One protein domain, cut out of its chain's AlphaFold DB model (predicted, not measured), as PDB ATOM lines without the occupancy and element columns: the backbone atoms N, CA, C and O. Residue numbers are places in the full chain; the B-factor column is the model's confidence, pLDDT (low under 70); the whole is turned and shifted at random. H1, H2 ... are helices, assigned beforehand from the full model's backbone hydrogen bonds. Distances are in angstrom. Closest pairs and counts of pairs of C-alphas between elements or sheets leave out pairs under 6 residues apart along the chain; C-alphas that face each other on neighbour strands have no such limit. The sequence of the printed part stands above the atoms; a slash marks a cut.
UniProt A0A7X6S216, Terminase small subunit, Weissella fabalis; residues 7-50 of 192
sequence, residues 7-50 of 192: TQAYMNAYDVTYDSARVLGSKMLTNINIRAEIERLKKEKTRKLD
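AT A GLANCE: This is residues 7 to 50 of the 192 residues of the protein "Terminase small subunit" of Weissella fabalis (UniProt A0A7X6S216). The longest helix, H3, is an arm that meets H2 near one end in an L-shaped corner, and the short H1 packs crosswise on H2. The 44 printed residues have three named helices, H1, H2 and H3 in chain order, and no named strand; the class is all helix. The whole is loose, with a radius of gyration of the C-alphas of 12.5 A, and elongated, spanning 37 by 20 by 11 A.

HOW THE PARTS SIT: H3, residues 32 to 48, is close to but not clearly touching H2, residues 18 to 30; their closest C-alphas, of Arg 35 and Leu 29, are 5.8 A apart. Their lines are about perpendicular, at 85 degrees. H2 touches H1, residues 7 to 14, closest at the C-alphas of Arg 22 and Thr 7, 4.8 A apart. These lines too are about perpendicular, at 85 degrees. H1 and H3 are apart. Every O i to N i+4 pair is within hydrogen-bond range in H1 and H3, and 7 of 9 in H2.

IN THESE COORDINATES: H3 is 24.0 A long, ending at C-alpha 48 (-37.743, -2.524, -23.897). H2 measures 18.8 A and H1 10.8 A, beginning at C-alpha 7 (-16.952, -1.590, -7.942).

THE WHOLE: The farthest C-alphas, of Asp 19 and Asp 50, are 37.6 A apart. Both links are tight, and the printed part has no cut. Residues 46 to 50 have pLDDT under 70.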
ATOM      1  N   THR A   7     -18.059  -0.736  -8.392       82.50
ATOM      2  CA  THR A   7     -16.952  -1.590  -7.942       82.50
ATOM      3  C   THR A   7     -17.192  -3.033  -8.366       82.50
ATOM      4  O   THR A   7     -16.344  -3.637  -9.015       82.50
ATOM      5  N   GLN A   8     -18.390  -3.561  -8.094       81.62
ATOM      6  CA  GLN A   8     -18.742  -4.930  -8.477       81.62
ATOM      7  C   GLN A   8     -18.768  -5.106 -10.000       81.62
ATOM      8  O   GLN A   8     -18.327  -6.129 -10.516       81.62
ATOM      9  N   ALA A   9     -19.264  -4.106 -10.734       82.12
ATOM     10  CA  ALA A   9     -19.273  -4.141 -12.192       82.12
ATOM     11  C   ALA A   9     -17.849  -4.169 -12.770       82.12
ATOM     12  O   ALA A   9     -17.604  -4.894 -13.729       82.12
ATOM     13  N   TYR A  10     -16.921  -3.420 -12.167       83.25
ATOM     14  CA  TYR A  10     -15.523  -3.388 -12.587       83.25
ATOM     15  C   TYR A  10     -14.802  -4.709 -12.291       83.25
ATOM     16  O   TYR A  10     -14.134  -5.241 -13.173       83.25
ATOM     17  N   MET A  11     -15.002  -5.285 -11.096       84.56
ATOM     18  CA  MET A  11     -14.480  -6.619 -10.754       84.56
ATOM     19  C   MET A  11     -14.962  -7.678 -11.750       84.56
ATOM     20  O   MET A  11     -14.160  -8.436 -12.278       84.56
ATOM     21  N   ASN A  12     -16.258  -7.671 -12.077       84.12
ATOM     22  CA  ASN A  12     -16.845  -8.630 -13.013       84.12
ATOM     23  C   ASN A  12     -16.338  -8.474 -14.462       84.12
ATOM     24  O   ASN A  12     -16.498  -9.400 -15.250       84.12
ATOM     25  N   ALA A  13     -15.813  -7.302 -14.837       84.56
ATOM     26  CA  ALA A  13     -15.361  -7.012 -16.197       84.56
ATOM     27  C   ALA A  13     -13.865  -7.285 -16.413       84.56
ATOM     28  O   ALA A  13     -13.475  -7.607 -17.532       84.56
ATOM     29  N   TYR A  14     -13.044  -7.139 -15.368       84.25
ATOM     30  CA  TYR A  14     -11.580  -7.156 -15.483       84.25
ATOM     31  C   TYR A  14     -10.876  -8.145 -14.543       84.25
ATOM     32  O   TYR A  14      -9.652  -8.198 -14.570       84.25
ATOM     33  N   ASP A  15     -11.620  -8.906 -13.731       84.62
ATOM     34  CA  ASP A  15     -11.097  -9.889 -12.765       84.62
ATOM     35  C   ASP A  15      -9.970  -9.328 -11.876       84.62
ATOM     36  O   ASP A  15      -8.840  -9.808 -11.837       84.62
ATOM     37  N   VAL A  16     -10.275  -8.222 -11.193       88.62
ATOM     38  CA  VAL A  16      -9.331  -7.481 -10.343       88.62
ATOM     39  C   VAL A  16      -9.733  -7.519  -8.871       88.62
ATOM     40  O   VAL A  16     -10.893  -7.754  -8.520       88.62
ATOM     41  N   THR A  17      -8.779  -7.204  -7.994       88.56
ATOM     42  CA  THR A  17      -9.025  -7.074  -6.555       88.56
ATOM     43  C   THR A  17      -9.974  -5.914  -6.242       88.56
ATOM     44  O   THR A  17     -10.093  -4.936  -6.988       88.56
ATOM     45  N   TYR A  18     -10.644  -6.012  -5.093       87.88
ATOM     46  CA  TYR A  18     -11.623  -5.026  -4.638       87.88
ATOM     47  C   TYR A  18     -11.050  -3.603  -4.548       87.88
ATOM     48  O   TYR A  18     -11.695  -2.649  -4.988       87.88
ATOM     49  N   ASP A  19      -9.829  -3.449  -4.031       86.75
ATOM     50  CA  ASP A  19      -9.204  -2.135  -3.845       86.75
ATOM     51  C   ASP A  19      -8.944  -1.429  -5.178       86.75
ATOM     52  O   ASP A  19      -9.281  -0.250  -5.339       86.75
ATOM     53  N   SER A  20      -8.431  -2.167  -6.168       84.44
ATOM     54  CA  SER A  20      -8.252  -1.662  -7.530       84.44
ATOM     55  C   SER A  20      -9.599  -1.344  -8.187       84.44
ATOM     56  O   SER A  20      -9.766  -0.266  -8.763       84.44
ATOM     57  N   ALA A  21     -10.590  -2.227  -8.046       85.75
ATOM     58  CA  ALA A  21     -11.923  -2.027  -8.606       85.75
ATOM     59  C   ALA A  21     -12.661  -0.821  -8.016       85.75
ATOM     60  O   ALA A  21     -13.392  -0.137  -8.732       85.75
ATOM     61  N   ARG A  22     -12.474  -0.527  -6.726       86.62
ATOM     62  CA  ARG A  22     -13.142   0.592  -6.048       86.62
ATOM     63  C   ARG A  22     -12.687   1.935  -6.611       86.62
ATOM     64  O   ARG A  22     -13.508   2.822  -6.847       86.62
ATOM     65  N   VAL A  23     -11.383   2.079  -6.841       85.88
ATOM     66  CA  VAL A  23     -10.792   3.307  -7.387       85.88
ATOM     67  C   VAL A  23     -11.100   3.432  -8.878       85.88
ATOM     68  O   VAL A  23     -11.608   4.462  -9.330       85.88
ATOM     69  N   LEU A  24     -10.830   2.375  -9.645       86.69
ATOM     70  CA  LEU A  24     -10.959   2.405 -11.100       86.69
ATOM     71  C   LEU A  24     -12.420   2.399 -11.552       86.69
ATOM     72  O   LEU A  24     -12.755   3.115 -12.490       86.69
ATOM     73  N   GLY A  25     -13.304   1.691 -10.849       81.69
ATOM     74  CA  GLY A  25     -14.740   1.681 -11.128       81.69
ATOM     75  C   GLY A  25     -15.383   3.061 -10.971       81.69
ATOM     76  O   GLY A  25     -16.142   3.482 -11.842       81.69
ATOM     77  N   SER A  26     -15.031   3.809  -9.918       82.25
ATOM     78  CA  SER A  26     -15.501   5.193  -9.735       82.25
ATOM     79  C   SER A  26     -14.962   6.122 -10.830       82.25
ATOM     80  O   SER A  26     -15.719   6.868 -11.453       82.25
ATOM     81  N   LYS A  27     -13.665   6.008 -11.149       85.88
ATOM     82  CA  LYS A  27     -13.021   6.778 -12.227       85.88
ATOM     83  C   LYS A  27     -13.602   6.462 -13.613       85.88
ATOM     84  O   LYS A  27     -13.691   7.340 -14.460       85.88
ATOM     85  N   MET A  28     -14.033   5.228 -13.855       84.38
ATOM     86  CA  MET A  28     -14.658   4.817 -15.115       84.38
ATOM     87  C   MET A  28     -15.984   5.556 -15.360       84.38
ATOM     88  O   MET A  28     -16.302   5.905 -16.494       84.38
ATOM     89  N   LEU A  29     -16.743   5.830 -14.295       80.25
ATOM     90  CA  LEU A  29     -18.035   6.517 -14.376       80.25
ATOM     91  C   LEU A  29     -17.921   8.031 -14.592       80.25
ATOM     92  O   LEU A  29     -18.903   8.655 -14.992       80.25
ATOM     93  N   THR A  30     -16.748   8.629 -14.361       82.19
ATOM     94  CA  THR A  30     -16.507  10.041 -14.697       82.19
ATOM     95  C   THR A  30     -16.180  10.237 -16.177       82.19
ATOM     96  O   THR A  30     -16.282  11.357 -16.682       82.19
ATOM     97  N   ASN A  31     -15.850   9.163 -16.905       87.06
ATOM     98  CA  ASN A  31     -15.679   9.218 -18.350       87.06
ATOM     99  C   ASN A  31     -17.026   9.501 -19.033       87.06
ATOM    100  O   ASN A  31     -17.982   8.728 -18.926       87.06
ATOM    101  N   ILE A  32     -17.081  10.612 -19.769       81.88
ATOM    102  CA  ILE A  32     -18.302  11.122 -20.403       81.88
ATOM    103  C   ILE A  32     -18.907  10.102 -21.376       81.88
ATOM    104  O   ILE A  32     -20.122   9.912 -21.360       81.88
ATOM    105  N   ASN A  33     -18.084   9.408 -22.163       83.38
ATOM    106  CA  ASN A  33     -18.552   8.448 -23.167       83.38
ATOM    107  C   ASN A  33     -19.142   7.197 -22.511       83.38
ATOM    108  O   ASN A  33     -20.197   6.718 -22.915       83.38
ATOM    109  N   ILE A  34     -18.494   6.703 -21.453       83.25
ATOM    110  CA  ILE A  34     -18.975   5.537 -20.701       83.25
ATOM    111  C   ILE A  34     -20.298   5.868 -20.006       83.25
ATOM    112  O   ILE A  34     -21.238   5.077 -20.050       83.25
ATOM    113  N   ARG A  35     -20.409   7.060 -19.410       82.38
ATOM    114  CA  ARG A  35     -21.660   7.532 -18.812       82.38
ATOM    115  C   ARG A  35     -22.774   7.670 -19.852       82.38
ATOM    116  O   ARG A  35     -23.878   7.191 -19.601       82.38
ATOM    117  N   ALA A  36     -22.483   8.269 -21.006       85.25
ATOM    118  CA  ALA A  36     -23.446   8.424 -22.094       85.25
ATOM    119  C   ALA A  36     -23.950   7.064 -22.603       85.25
ATOM    120  O   ALA A  36     -25.153   6.885 -22.788       85.25
ATOM    121  N   GLU A  37     -23.061   6.079 -22.745       85.75
ATOM    122  CA  GLU A  37     -23.436   4.731 -23.174       85.75
ATOM    123  C   GLU A  37     -24.260   3.990 -22.109       85.75
ATOM    124  O   GLU A  37     -25.259   3.346 -22.428       85.75
ATOM    125  N   ILE A  38     -23.923   4.140 -20.822       83.81
ATOM    126  CA  ILE A  38     -24.741   3.610 -19.720       83.81
ATOM    127  C   ILE A  38     -26.143   4.231 -19.733       83.81
ATOM    128  O   ILE A  38     -27.130   3.517 -19.544       83.81
ATOM    129  N   GLU A  39     -26.260   5.542 -19.941       84.75
ATOM    130  CA  GLU A  39     -27.557   6.214 -20.046       84.75
ATOM    131  C   GLU A  39     -28.348   5.758 -21.270       84.75
ATOM    132  O   GLU A  39     -29.550   5.513 -21.154       84.75
ATOM    133  N   ARG A  40     -27.689   5.583 -22.420       89.25
ATOM    134  CA  ARG A  40     -28.300   5.043 -23.640       89.25
ATOM    135  C   ARG A  40     -28.861   3.644 -23.390       89.25
ATOM    136  O   ARG A  40     -30.047   3.418 -23.614       89.25
ATOM    137  N   LEU A  41     -28.054   2.741 -22.830       84.31
ATOM    138  CA  LEU A  41     -28.468   1.375 -22.496       84.31
ATOM    139  C   LEU A  41     -29.584   1.341 -21.446       84.31
ATOM    140  O   LEU A  41     -30.484   0.508 -21.540       84.31
ATOM    141  N   LYS A  42     -29.563   2.239 -20.453       79.00
ATOM    142  CA  LYS A  42     -30.666   2.388 -19.489       79.00
ATOM    143  C   LYS A  42     -31.949   2.822 -20.192       79.00
ATOM    144  O   LYS A  42     -32.966   2.171 -19.990       79.00
ATOM    145  N   LYS A  43     -31.897   3.849 -21.046       79.06
ATOM    146  CA  LYS A  43     -33.051   4.323 -21.830       79.06
ATOM    147  C   LYS A  43     -33.610   3.225 -22.735       79.06
ATOM    148  O   LYS A  43     -34.820   3.022 -22.762       79.06
ATOM    149  N   GLU A  44     -32.747   2.482 -23.421       80.12
ATOM    150  CA  GLU A  44     -33.160   1.346 -24.251       80.12
ATOM    151  C   GLU A  44     -33.765   0.215 -23.427       80.12
ATOM    152  O   GLU A  44     -34.774  -0.355 -23.830       80.12
ATOM    153  N   LYS A  45     -33.191  -0.101 -22.262       70.75
ATOM    154  CA  LYS A  45     -33.738  -1.119 -21.363       70.75
ATOM    155  C   LYS A  45     -35.094  -0.694 -20.801       70.75
ATOM    156  O   LYS A  45     -35.998  -1.516 -20.795       70.75
ATOM    157  N   THR A  46     -35.262   0.562 -20.388       65.19
ATOM    158  CA  THR A  46     -36.554   1.115 -19.946       65.19
ATOM    159  C   THR A  46     -37.593   1.050 -21.062       65.19
ATOM    160  O   THR A  46     -38.704   0.595 -20.821       65.19
ATOM    161  N   ARG A  47     -37.212   1.417 -22.294       65.94
ATOM    162  CA  ARG A  47     -38.085   1.318 -23.473       65.94
ATOM    163  C   ARG A  47     -38.449  -0.137 -23.805       65.94
ATOM    164  O   ARG A  47     -39.585  -0.401 -24.160       65.94
ATOM    165  N   LYS A  48     -37.507  -1.082 -23.678       61.62
ATOM    166  CA  LYS A  48     -37.743  -2.524 -23.897       61.62
ATOM    167  C   LYS A  48     -38.572  -3.187 -22.798       61.62
ATOM    168  O   LYS A  48     -39.232  -4.176 -23.079       61.62
ATOM    169  N   LEU A  49     -38.492  -2.694 -21.563       61.22
ATOM    170  CA  LEU A  49     -39.289  -3.184 -20.435       61.22
ATOM    171  C   LEU A  49     -40.711  -2.603 -20.420       61.22
ATOM    172  O   LEU A  49     -41.419  -2.833 -19.451       61.22
ATOM    173  N   ASP A  50     -41.086  -1.830 -21.444       60.78
ATOM    174  CA  ASP A  50     -42.338  -1.070 -21.527       60.78
ATOM    175  C   ASP A  50     -42.674  -0.320 -20.229       60.78
ATOM    176  O   ASP A  50     -43.823  -0.124 -19.875       60.78
TER     177      ASP A  50